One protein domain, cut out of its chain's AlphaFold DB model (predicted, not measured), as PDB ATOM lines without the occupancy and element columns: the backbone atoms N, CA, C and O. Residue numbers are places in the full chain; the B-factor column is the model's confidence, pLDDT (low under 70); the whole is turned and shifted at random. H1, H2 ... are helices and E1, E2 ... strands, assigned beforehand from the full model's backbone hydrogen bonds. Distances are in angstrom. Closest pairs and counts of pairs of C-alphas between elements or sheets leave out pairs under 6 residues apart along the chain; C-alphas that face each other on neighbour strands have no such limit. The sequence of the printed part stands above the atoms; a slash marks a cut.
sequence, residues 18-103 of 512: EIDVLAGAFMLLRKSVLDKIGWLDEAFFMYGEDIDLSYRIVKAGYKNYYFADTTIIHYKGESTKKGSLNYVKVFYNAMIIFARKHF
ATOM      1  N   GLU A  18     203.851 290.808 169.986       94.50
ATOM      2  CA  GLU A  18     203.366 290.021 171.122       94.50
ATOM      3  C   GLU A  18     202.015 289.395 170.740       94.50
ATOM      4  O   GLU A  18     201.131 290.089 170.226       94.50
ATOM      5  N   ILE A  19     201.873 288.086 170.941       93.44
ATOM      6  CA  ILE A  19     200.673 287.320 170.578       93.44
ATOM      7  C   ILE A  19     200.259 286.399 171.725       93.44
ATOM      8  O   ILE A  19     201.069 286.073 172.583       93.44
ATOM      9  N   ASP A  20     199.014 285.925 171.721       91.31
ATOM     10  CA  ASP A  20     198.538 285.022 172.776       91.31
ATOM     11  C   ASP A  20     199.018 283.576 172.559       91.31
ATOM     12  O   ASP A  20     199.408 282.890 173.504       91.31
ATOM     13  N   VAL A  21     199.009 283.108 171.305       92.31
ATOM     14  CA  VAL A  21     199.224 281.699 170.941       92.31
ATOM     15  C   VAL A  21     200.178 281.578 169.760       92.31
ATOM     16  O   VAL A  21     199.939 282.172 168.709       92.31
ATOM     17  N   LEU A  22     201.218 280.758 169.916       90.50
ATOM     18  CA  LEU A  22     202.138 280.371 168.845       90.50
ATOM     19  C   LEU A  22     201.695 279.056 168.196       90.50
ATOM     20  O   LEU A  22     201.085 278.209 168.841       90.50
ATOM     21  N   ALA A  23     202.028 278.877 166.918       87.88
ATOM     22  CA  ALA A  23     201.828 277.602 166.240       87.88
ATOM     23  C   ALA A  23     202.964 276.634 166.596       87.88
ATOM     24  O   ALA A  23     204.128 276.939 166.327       87.88
ATOM     25  N   GLY A  24     202.625 275.439 167.082       88.06
ATOM     26  CA  GLY A  24     203.580 274.394 167.486       88.06
ATOM     27  C   GLY A  24     204.520 273.891 166.387       88.06
ATOM     28  O   GLY A  24     205.490 273.200 166.675       88.06
ATOM     29  N   ALA A  25     204.268 274.257 165.127       86.12
ATOM     30  CA  ALA A  25     205.083 273.855 163.982       86.12
ATOM     31  C   ALA A  25     206.524 274.384 164.032       86.12
ATOM     32  O   ALA A  25     207.421 273.752 163.483       86.12
ATOM     33  N   PHE A  26     206.741 275.549 164.650       89.31
ATOM     34  CA  PHE A  26     208.073 276.118 164.842       89.31
ATOM     35  C   PHE A  26     208.061 277.099 166.009       89.31
ATOM     36  O   PHE A  26     207.585 278.228 165.891       89.31
ATOM     37  N   MET A  27     208.571 276.645 167.152       92.44
ATOM     38  CA  MET A  27     208.645 277.424 168.383       92.44
ATOM     39  C   MET A  27     210.053 277.334 168.957       92.44
ATOM     40  O   MET A  27     210.614 276.248 169.080       92.44
ATOM     41  N   LEU A  28     210.601 278.481 169.356       93.62
ATOM     42  CA  LEU A  28     211.809 278.540 170.165       93.62
ATOM     43  C   LEU A  28     211.407 278.842 171.609       93.62
ATOM     44  O   LEU A  28     210.792 279.869 171.891       93.62
ATOM     45  N   LEU A  29     211.739 277.929 172.517       94.12
ATOM     46  CA  LEU A  29     211.281 277.955 173.903       94.12
ATOM     47  C   LEU A  29     212.473 277.933 174.858       94.12
ATOM     48  O   LEU A  29     213.445 277.208 174.655       94.12
ATOM     49  N   ARG A  30     212.399 278.720 175.934       95.06
ATOM     50  CA  ARG A  30     213.419 278.700 176.990       95.06
ATOM     51  C   ARG A  30     213.224 277.459 177.858       95.06
ATOM     52  O   ARG A  30     212.179 277.325 178.491       95.06
ATOM     53  N   LYS A  31     214.249 276.606 177.963       96.12
ATOM     54  CA  LYS A  31     214.213 275.400 178.813       96.12
ATOM     55  C   LYS A  31     213.807 275.715 180.259       96.12
ATOM     56  O   LYS A  31     212.945 275.044 180.804       96.12
ATOM     57  N   SER A  32     214.344 276.791 180.838       96.88
ATOM     58  CA  SER A  32     214.013 277.216 182.206       96.88
ATOM     59  C   SER A  32     212.533 277.559 182.412       96.88
ATOM     60  O   SER A  32     212.022 277.417 183.519       96.88
ATOM     61  N   VAL A  33     211.830 277.998 181.361       96.12
ATOM     62  CA  VAL A  33     210.382 278.233 181.412       96.12
ATOM     63  C   VAL A  33     209.641 276.898 181.405       96.12
ATOM     64  O   VAL A  33     208.766 276.703 182.241       96.12
ATOM     65  N   LEU A  34     210.027 275.966 180.526       96.12
ATOM     66  CA  LEU A  34     209.421 274.630 180.437       96.12
ATOM     67  C   LEU A  34     209.606 273.819 181.724       96.12
ATOM     68  O   LEU A  34     208.641 273.247 182.220       96.12
ATOM     69  N   ASP A  35     210.802 273.849 182.312       95.88
ATOM     70  CA  ASP A  35     211.098 273.182 183.586       95.88
ATOM     71  C   ASP A  35     210.228 273.726 184.739       95.88
ATOM     72  O   ASP A  35     209.923 273.000 185.682       95.88
ATOM     73  N   LYS A  36     209.787 274.992 184.657       95.88
ATOM     74  CA  LYS A  36     208.933 275.634 185.666       95.88
ATOM     75  C   LYS A  36     207.441 275.358 185.461       95.88
ATOM     76  O   LYS A  36     206.719 275.187 186.439       95.88
ATOM     77  N   ILE A  37     206.954 275.389 184.218       95.38
ATOM     78  CA  ILE A  37     205.507 275.333 183.917       95.38
ATOM     79  C   ILE A  37     205.031 273.964 183.412       95.38
ATOM     80  O   ILE A  37     203.829 273.780 183.195       95.38
ATOM     81  N   GLY A  38     205.964 273.040 183.179       94.38
ATOM     82  CA  GLY A  38     205.739 271.755 182.525       94.38
ATOM     83  C   GLY A  38     205.851 271.823 180.998       94.38
ATOM     84  O   GLY A  38     205.642 272.865 180.372       94.38
ATOM     85  N   TRP A  39     206.142 270.673 180.395       94.06
ATOM     86  CA  TRP A  39     206.307 270.484 178.950       94.06
ATOM     87  C   TRP A  39     204.949 270.435 178.219       94.06
ATOM     88  O   TRP A  39     203.942 270.921 178.742       94.06
ATOM     89  N   LEU A  40     204.906 269.910 176.991       93.31
ATOM     90  CA  LEU A  40     203.644 269.621 176.299       93.31
ATOM     91  C   LEU A  40     202.822 268.608 177.111       93.31
ATOM     92  O   LEU A  40     203.379 267.713 177.739       93.31
ATOM     93  N   ASP A  41     201.504 268.780 177.119       93.06
ATOM     94  CA  ASP A  41     200.591 267.929 177.883       93.06
ATOM     95  C   ASP A  41     200.088 266.769 177.011       93.06
ATOM     96  O   ASP A  41     199.407 266.991 176.008       93.06
ATOM     97  N   GLU A  42     200.402 265.537 177.416       92.00
ATOM     98  CA  GLU A  42     200.058 264.298 176.706       92.00
ATOM     99  C   GLU A  42     198.547 264.039 176.607       92.00
ATOM    100  O   GLU A  42     198.110 263.231 175.787       92.00
ATOM    101  N   ALA A  43     197.718 264.749 177.384       90.69
ATOM    102  CA  ALA A  43     196.270 264.713 177.203       90.69
ATOM    103  C   ALA A  43     195.855 265.197 175.800       90.69
ATOM    104  O   ALA A  43     194.828 264.768 175.265       90.69
ATOM    105  N   PHE A  44     196.648 266.080 175.187       90.25
ATOM    106  CA  PHE A  44     196.429 266.561 173.831       90.25
ATOM    107  C   PHE A  44     197.166 265.674 172.831       90.25
ATOM    108  O   PHE A  44     198.380 265.750 172.680       90.25
ATOM    109  N   PHE A  45     196.411 264.877 172.078       85.19
ATOM    110  CA  PHE A  45     196.976 264.140 170.948       85.19
ATOM    111  C   PHE A  45     197.414 265.074 169.800       85.19
ATOM    112  O   PHE A  45     198.440 264.824 169.177       85.19
ATOM    113  N   MET A  46     196.620 266.113 169.482       82.31
ATOM    114  CA  MET A  46     196.897 267.090 168.412       82.31
ATOM    115  C   MET A  46     195.962 268.317 168.491       82.31
ATOM    116  O   MET A  46     194.809 268.179 168.910       82.31
ATOM    117  N   TYR A  47     196.408 269.469 167.969       84.62
ATOM    118  CA  TYR A  47     195.668 270.738 167.792       84.62
ATOM    119  C   TYR A  47     195.340 271.557 169.047       84.62
ATOM    120  O   TYR A  47     194.576 272.522 168.950       84.62
ATOM    121  N   GLY A  48     195.860 271.190 170.212       90.25
ATOM    122  CA  GLY A  48     195.636 271.967 171.437       90.25
ATOM    123  C   GLY A  48     196.817 272.000 172.392       90.25
ATOM    124  O   GLY A  48     196.812 272.806 173.315       90.25
ATOM    125  N   GLU A  49     197.825 271.172 172.155       93.44
ATOM    126  CA  GLU A  49     199.068 271.095 172.907       93.44
ATOM    127  C   GLU A  49     199.853 272.415 172.870       93.44
ATOM    128  O   GLU A  49     200.346 272.876 173.900       93.44
ATOM    129  N   ASP A  50     199.909 273.070 171.708       93.19
ATOM    130  CA  ASP A  50     200.591 274.349 171.497       93.19
ATOM    131  C   ASP A  50     199.797 275.531 172.074       93.19
ATOM    132  O   ASP A  50     200.378 276.447 172.667       93.19
ATOM    133  N   ILE A  51     198.466 275.475 171.978       93.69
ATOM    134  CA  ILE A  51     197.541 276.422 172.614       93.69
ATOM    135  C   ILE A  51     197.660 276.339 174.142       93.69
ATOM    136  O   ILE A  51     197.817 277.368 174.800       93.69
ATOM    137  N   ASP A  52     197.621 275.130 174.713       95.38
ATOM    138  CA  ASP A  52     197.779 274.887 176.150       95.38
ATOM    139  C   ASP A  52     199.127 275.391 176.666       95.38
ATOM    140  O   ASP A  52     199.173 276.103 177.673       95.38
ATOM    141  N   LEU A  53     200.215 275.065 175.962       95.88
ATOM    142  CA  LEU A  53     201.550 275.508 176.337       95.88
ATOM    143  C   LEU A  53     201.674 277.035 176.269       95.88
ATOM    144  O   LEU A  53     202.100 277.652 177.244       95.88
ATOM    145  N   SER A  54     201.243 277.655 175.165       95.44
ATOM    146  CA  SER A  54     201.270 279.117 174.998       95.44
ATOM    147  C   SER A  54     200.484 279.826 176.104       95.44
ATOM    148  O   SER A  54     200.960 280.809 176.675       95.44
ATOM    149  N   TYR A  55     199.313 279.292 176.459       94.69
ATOM    150  CA  TYR A  55     198.476 279.828 177.528       94.69
ATOM    151  C   TYR A  55     199.129 279.689 178.910       94.69
ATOM    152  O   TYR A  55     199.124 280.641 179.694       94.69
ATOM    153  N   ARG A  56     199.744 278.537 179.217       95.50
ATOM    154  CA  ARG A  56     200.481 278.334 180.477       95.50
ATOM    155  C   ARG A  56     201.701 279.246 180.598       95.50
ATOM    156  O   ARG A  56     201.948 279.753 181.692       95.50
ATOM    157  N   ILE A  57     202.420 279.498 179.501       96.44
ATOM    158  CA  ILE A  57     203.542 280.452 179.454       96.44
ATOM    159  C   ILE A  57     203.060 281.850 179.862       96.44
ATOM    160  O   ILE A  57     203.632 282.452 180.773       96.44
ATOM    161  N   VAL A  58     201.968 282.329 179.253       95.00
ATOM    162  CA  VAL A  58     201.377 283.640 179.575       95.00
ATOM    163  C   VAL A  58     200.888 283.693 181.023       95.00
ATOM    164  O   VAL A  58     201.182 284.643 181.745       95.00
ATOM    165  N   LYS A  59     200.208 282.643 181.500       94.12
ATOM    166  CA  LYS A  59     199.710 282.562 182.883       94.12
ATOM    167  C   LYS A  59     200.835 282.583 183.927       94.12
ATOM    168  O   LYS A  59     200.625 283.063 185.037       94.12
ATOM    169  N   ALA A  60     202.022 282.091 183.578       95.00
ATOM    170  CA  ALA A  60     203.210 282.142 184.426       95.00
ATOM    171  C   ALA A  60     203.948 283.499 184.390       95.00
ATOM    172  O   ALA A  60     204.999 283.628 185.020       95.00
ATOM    173  N   GLY A  61     203.408 284.499 183.680       95.50
ATOM    174  CA  GLY A  61     203.945 285.860 183.592       95.50
ATOM    175  C   GLY A  61     204.963 286.078 182.469       95.50
ATOM    176  O   GLY A  61     205.577 287.141 182.404       95.50
ATOM    177  N   TYR A  62     205.162 285.092 181.590       96.19
ATOM    178  CA  TYR A  62     206.012 285.231 180.406       96.19
ATOM    179  C   TYR A  62     205.198 285.714 179.199       96.19
ATOM    180  O   TYR A  62     203.979 285.841 179.257       96.19
ATOM    181  N   LYS A  63     205.882 285.988 178.086       95.81
ATOM    182  CA  LYS A  63     205.276 286.523 176.863       95.81
ATOM    183  C   LYS A  63     205.605 285.658 175.657       95.81
ATOM    184  O   LYS A  63     206.736 285.189 175.532       95.81
ATOM    185  N   ASN A  64     204.638 285.520 174.756       95.88
ATOM    186  CA  ASN A  64     204.832 284.891 173.454       95.88
ATOM    187  C   ASN A  64     205.020 285.977 172.387       95.88
ATOM    188  O   ASN A  64     204.282 286.963 172.357       95.88
ATOM    189  N   TYR A  65     205.988 285.784 171.490       95.19
ATOM    190  CA  TYR A  65     206.270 286.711 170.394       95.19
ATOM    191  C   TYR A  65     206.254 285.983 169.053       95.19
ATOM    192  O   TYR A  65     206.968 284.999 168.866       95.19
ATOM    193  N   TYR A  66     205.468 286.498 168.109       93.31
ATOM    194  CA  TYR A  66     205.646 286.216 166.691       93.31
ATOM    195  C   TYR A  66     206.910 286.927 166.212       93.31
ATOM    196  O   TYR A  66     206.993 288.147 166.338       93.31
ATOM    197  N   PHE A  67     207.870 286.181 165.669       93.75
ATOM    198  CA  PHE A  67     209.127 286.720 165.154       93.75
ATOM    199  C   PHE A  67     209.098 286.749 163.624       93.75
ATOM    200  O   PHE A  67     209.019 285.697 162.990       93.75
ATOM    201  N   ALA A  68     209.129 287.949 163.041       90.81
ATOM    202  CA  ALA A  68     208.930 288.135 161.602       90.81
ATOM    203  C   ALA A  68     210.209 287.971 160.761       90.81
ATOM    204  O   ALA A  68     210.112 287.710 159.565       90.81
ATOM    205  N   ASP A  69     211.396 288.062 161.370       89.00
ATOM    206  CA  ASP A  69     212.675 288.026 160.637       89.00
ATOM    207  C   ASP A  69     213.118 286.598 160.264       89.00
ATOM    208  O   ASP A  69     214.226 286.373 159.779       89.00
ATOM    209  N   THR A  70     212.261 285.602 160.501       84.88
ATOM    210  CA  THR A  70     212.487 284.216 160.090       84.88
ATOM    211  C   THR A  70     211.265 283.659 159.375       84.88
ATOM    212  O   THR A  70     210.134 284.097 159.580       84.88
ATOM    213  N   THR A  71     211.475 282.680 158.501       79.12
ATOM    214  CA  THR A  71     210.400 282.049 157.734       79.12
ATOM    215  C   THR A  71     210.650 280.557 157.640       79.12
ATOM    216  O   THR A  71     211.780 280.110 157.451       79.12
ATOM    217  N   ILE A  72     209.571 279.792 157.760       81.94
ATOM    218  CA  ILE A  72     209.570 278.345 157.586       81.94
ATOM    219  C   ILE A  72     208.446 277.935 156.639       81.94
ATOM    220  O   ILE A  72     207.401 278.588 156.568       81.94
ATOM    221  N   ILE A  73     208.636 276.814 155.949       72.62
ATOM    222  CA  ILE A  73     207.573 276.163 155.185       72.62
ATOM    223  C   ILE A  73     206.936 275.110 156.088       72.62
ATOM    224  O   ILE A  73     207.582 274.141 156.477       72.62
ATOM    225  N   HIS A  74     205.658 275.294 156.416       72.88
ATOM    226  CA  HIS A  74     204.870 274.296 157.136       72.88
ATOM    227  C   HIS A  74     203.891 273.614 156.175       72.88
ATOM    228  O   HIS A  74     202.843 274.176 155.839       72.88
ATOM    229  N   TYR A  75     204.217 272.386 155.770       65.12
ATOM    230  CA  TYR A  75     203.331 271.516 154.995       65.12
ATOM    231  C   TYR A  75     202.165 271.047 155.877       65.12
ATOM    232  O   TYR A  75     202.286 270.135 156.690       65.12
ATOM    233  N   LYS A  76     201.024 271.738 155.793       55.84
ATOM    234  CA  LYS A  76     199.832 271.409 156.589       55.84
ATOM    235  C   LYS A  76     199.068 270.244 155.961       55.84
ATOM    236  O   LYS A  76     198.773 270.283 154.774       55.84
ATOM    237  N   GLY A  77     198.571 269.323 156.789       53.00
ATOM    238  CA  GLY A  77     197.622 268.281 156.365       53.00
ATOM    239  C   GLY A  77     198.212 266.880 156.193       53.00
ATOM    240  O   GLY A  77     197.433 265.959 155.958       53.00
ATOM    241  N   GLU A  78     199.521 266.710 156.402       53.50
ATOM    242  CA  GLU A  78     200.216 265.412 156.355       53.50
ATOM    243  C   GLU A  78     199.629 264.403 157.352       53.50
ATOM    244  O   GLU A  78     199.296 263.273 157.006       53.50
ATOM    245  N   SER A  79     199.416 264.827 158.601       51.00
ATOM    246  CA  SER A  79     198.914 263.938 159.655       51.00
ATOM    247  C   SER A  79     197.392 263.786 159.650       51.00
ATOM    248  O   SER A  79     196.855 262.853 160.249       51.00
ATOM    249  N   THR A  80     196.641 264.707 159.031       50.75
ATOM    250  CA  THR A  80     195.173 264.615 158.984       50.75
ATOM    251  C   THR A  80     194.572 265.377 157.807       50.75
ATOM    252  O   THR A  80     194.741 266.589 157.661       50.75
ATOM    253  N   LYS A  81     193.744 264.679 157.020       51.16
ATOM    254  CA  LYS A  81     192.958 265.278 155.933       51.16
ATOM    255  C   LYS A  81     191.939 266.275 156.496       51.16
ATOM    256  O   LYS A  81     191.032 265.888 157.248       51.16
ATOM    257  N   LYS A  82     192.062 267.552 156.113       46.88
ATOM    258  CA  LYS A  82     191.092 268.609 156.448       46.88
ATOM    259  C   LYS A  82     189.687 268.210 156.001       46.88
ATOM    260  O   LYS A  82     189.496 267.692 154.907       46.88
ATOM    261  N   GLY A  83     188.699 268.455 156.860       51.09
ATOM    262  CA  GLY A  83     187.295 268.140 156.577       51.09
ATOM    263  C   GLY A  83     186.907 266.672 156.777       51.09
ATOM    264  O   GLY A  83     185.732 266.342 156.641       51.09
ATOM    265  N   SER A  84     187.844 265.792 157.150       62.09
ATOM    266  CA  SER A  84     187.480 264.460 157.637       62.09
ATOM    267  C   SER A  84     186.741 264.562 158.976       62.09
ATOM    268  O   SER A  84     187.040 265.421 159.810       62.09
ATOM    269  N   LEU A  85     185.794 263.652 159.217       65.56
ATOM    270  CA  LEU A  85     185.126 263.542 160.520       65.56
ATOM    271  C   LEU A  85     186.136 263.313 161.656       65.56
ATOM    272  O   LEU A  85     185.916 263.768 162.776       65.56
ATOM    273  N   ASN A  86     187.265 262.665 161.356       68.94
ATOM    274  CA  ASN A  86     188.339 262.465 162.319       68.94
ATOM    275  C   ASN A  86     189.051 263.778 162.678       68.94
ATOM    276  O   ASN A  86     189.230 264.050 163.857       68.94
ATOM    277  N   TYR A  87     189.379 264.626 161.693       71.06
ATOM    278  CA  TYR A  87     189.933 265.967 161.944       71.06
ATOM    279  C   TYR A  87     189.029 266.781 162.870       71.06
ATOM    280  O   TYR A  87     189.487 267.315 163.876       71.06
ATOM    281  N   VAL A  88     187.735 266.825 162.535       71.50
ATOM    282  CA  VAL A  88     186.693 267.469 163.341       71.50
ATOM    283  C   VAL A  88     186.760 266.926 164.768       71.50
ATOM    284  O   VAL A  88     186.978 267.692 165.699       71.50
ATOM    285  N   LYS A  89     186.673 265.605 164.947       76.56
ATOM    286  CA  LYS A  89     186.693 264.972 166.269       76.56
ATOM    287  C   LYS A  89     187.947 265.316 167.081       76.56
ATOM    288  O   LYS A  89     187.807 265.697 168.237       76.56
ATOM    289  N   VAL A  90     189.143 265.193 166.501       81.06
ATOM    290  CA  VAL A  90     190.417 265.425 167.209       81.06
ATOM    291  C   VAL A  90     190.570 266.895 167.595       81.06
ATOM    292  O   VAL A  90     190.788 267.186 168.769       81.06
ATOM    293  N   PHE A  91     190.367 267.817 166.646       81.81
ATOM    294  CA  PHE A  91     190.439 269.260 166.899       81.81
ATOM    295  C   PHE A  91     189.489 269.679 168.022       81.81
ATOM    296  O   PHE A  91     189.839 270.431 168.927       81.81
ATOM    297  N   TYR A  92     188.269 269.156 167.990       79.81
ATOM    298  CA  TYR A  92     187.260 269.507 168.971       79.81
ATOM    299  C   TYR A  92     187.471 268.862 170.334       79.81
ATOM    300  O   TYR A  92     187.219 269.509 171.349       79.81
ATOM    301  N   ASN A  93     187.984 267.633 170.373       85.75
ATOM    302  CA  ASN A  93     188.381 267.010 171.627       85.75
ATOM    303  C   ASN A  93     189.481 267.830 172.316       85.75
ATOM    304  O   ASN A  93     189.375 268.095 173.509       85.75
ATOM    305  N   ALA A  94     190.464 268.328 171.558       88.62
ATOM    306  CA  ALA A  94     191.486 269.228 172.084       88.62
ATOM    307  C   ALA A  94     190.872 270.499 172.702       88.62
ATOM    308  O   ALA A  94     191.202 270.864 173.827       88.62
ATOM    309  N   MET A  95     189.901 271.131 172.032       86.88
ATOM    310  CA  MET A  95     189.220 272.310 172.588       86.88
ATOM    311  C   MET A  95     188.434 271.999 173.869       86.88
ATOM    312  O   MET A  95     188.399 272.824 174.781       86.88
ATOM    313  N   ILE A  96     187.830 270.810 173.974       85.25
ATOM    314  CA  ILE A  96     187.131 270.364 175.191       85.25
ATOM    315  C   ILE A  96     188.122 270.133 176.337       85.25
ATOM    316  O   ILE A  96     187.841 270.542 177.464       85.25
ATOM    317  N   ILE A  97     189.272 269.506 176.068       89.31
ATOM    318  CA  ILE A  97     190.331 269.288 177.065       89.31
ATOM    319  C   ILE A  97     190.840 270.637 177.580       89.31
ATOM    320  O   ILE A  97     190.842 270.863 178.790       89.31
ATOM    321  N   PHE A  98     191.165 271.567 176.674       89.75
ATOM    322  CA  PHE A  98     191.575 272.924 177.036       89.75
ATOM    323  C   PHE A  98     190.508 273.630 177.881       89.75
ATOM    324  O   PHE A  98     190.817 274.198 178.931       89.75
ATOM    325  N   ALA A  99     189.239 273.548 177.464       86.44
ATOM    326  CA  ALA A  99     188.130 274.168 178.179       86.44
ATOM    327  C   ALA A  99     187.988 273.624 179.613       86.44
ATOM    328  O   ALA A  99     187.860 274.397 180.557       86.44
ATOM    329  N   ARG A 100     188.057 272.299 179.789       86.31
ATOM    330  CA  ARG A 100     187.971 271.644 181.106       86.31
ATOM    331  C   ARG A 100     189.147 271.983 182.017       86.31
ATOM    332  O   ARG A 100     188.964 272.067 183.225       86.31
ATOM    333  N   LYS A 101     190.341 272.150 181.446       88.62
ATOM    334  CA  LYS A 101     191.573 272.416 182.197       88.62
ATOM    335  C   LYS A 101     191.659 273.859 182.692       88.62
ATOM    336  O   LYS A 101     192.129 274.095 183.802       88.62
ATOM    337  N   HIS A 102     191.215 274.821 181.882       88.06
ATOM    338  CA  HIS A 102     191.460 276.247 182.144       88.06
ATOM    339  C   HIS A 102     190.229 277.055 182.548       88.06
ATOM    340  O   HIS A 102     190.394 278.165 183.055       88.06
ATOM    341  N   PHE A 103     189.015 276.523 182.381       82.56
ATOM    342  CA  PHE A 103     187.778 277.180 182.809       82.56
ATOM    343  C   PHE A 103     187.091 276.368 183.914       82.56
ATOM    344  O   PHE A 103     186.911 275.160 183.791       82.56
TER     345      PHE A 103
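This is residues 18 to 103 of the 512 residues of a protein of Phaeodactylibacter sp (UniProt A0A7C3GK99). Three loosely joined helices have H2 in the middle, short H1 to one side and long H3 to the other, H3 running nearly along H2, while a wide loop, residues 67 to 84, swings out between E1 and H3. The printed part has 86 residues, mostly helix in the order H1, H2, E1, H3, with under half in named elements. It is only just compact, close to loose, with radius of gyration of the C-alphas 13.9 A and spans of 37 by 33 by 19 A.

Residues 18 to 19 pair antiparallel with residues 64 to 65 of E1, residues 64 to 66, which pairs with no named strand. H1, residues 31 to 37, and H2, residues 49 to 59, only just touch, with 3 pairs of C-alphas within 8 A, about perpendicular at 82 degrees; the closest C-alphas are Ile 37 and Arg 56, 6.8 A. H2 and H3, residues 85 to 102, are close but not clearly touching; the closest C-alphas are Asp 52 and Phe 98, 6.6 A. Every helix O i to N i+4 pair is within hydrogen-bond range.

H1 begins at C-alpha 31 (214.213, 275.400, 178.813). H2 is 15.2 A long. H3, 25.9 A, ends at C-alpha 102 (191.460, 276.247, 182.144).

The printed part has no cut. H1 to H2 and E1 to H3 are long links. Residues 75 to 86 have pLDDT under 70.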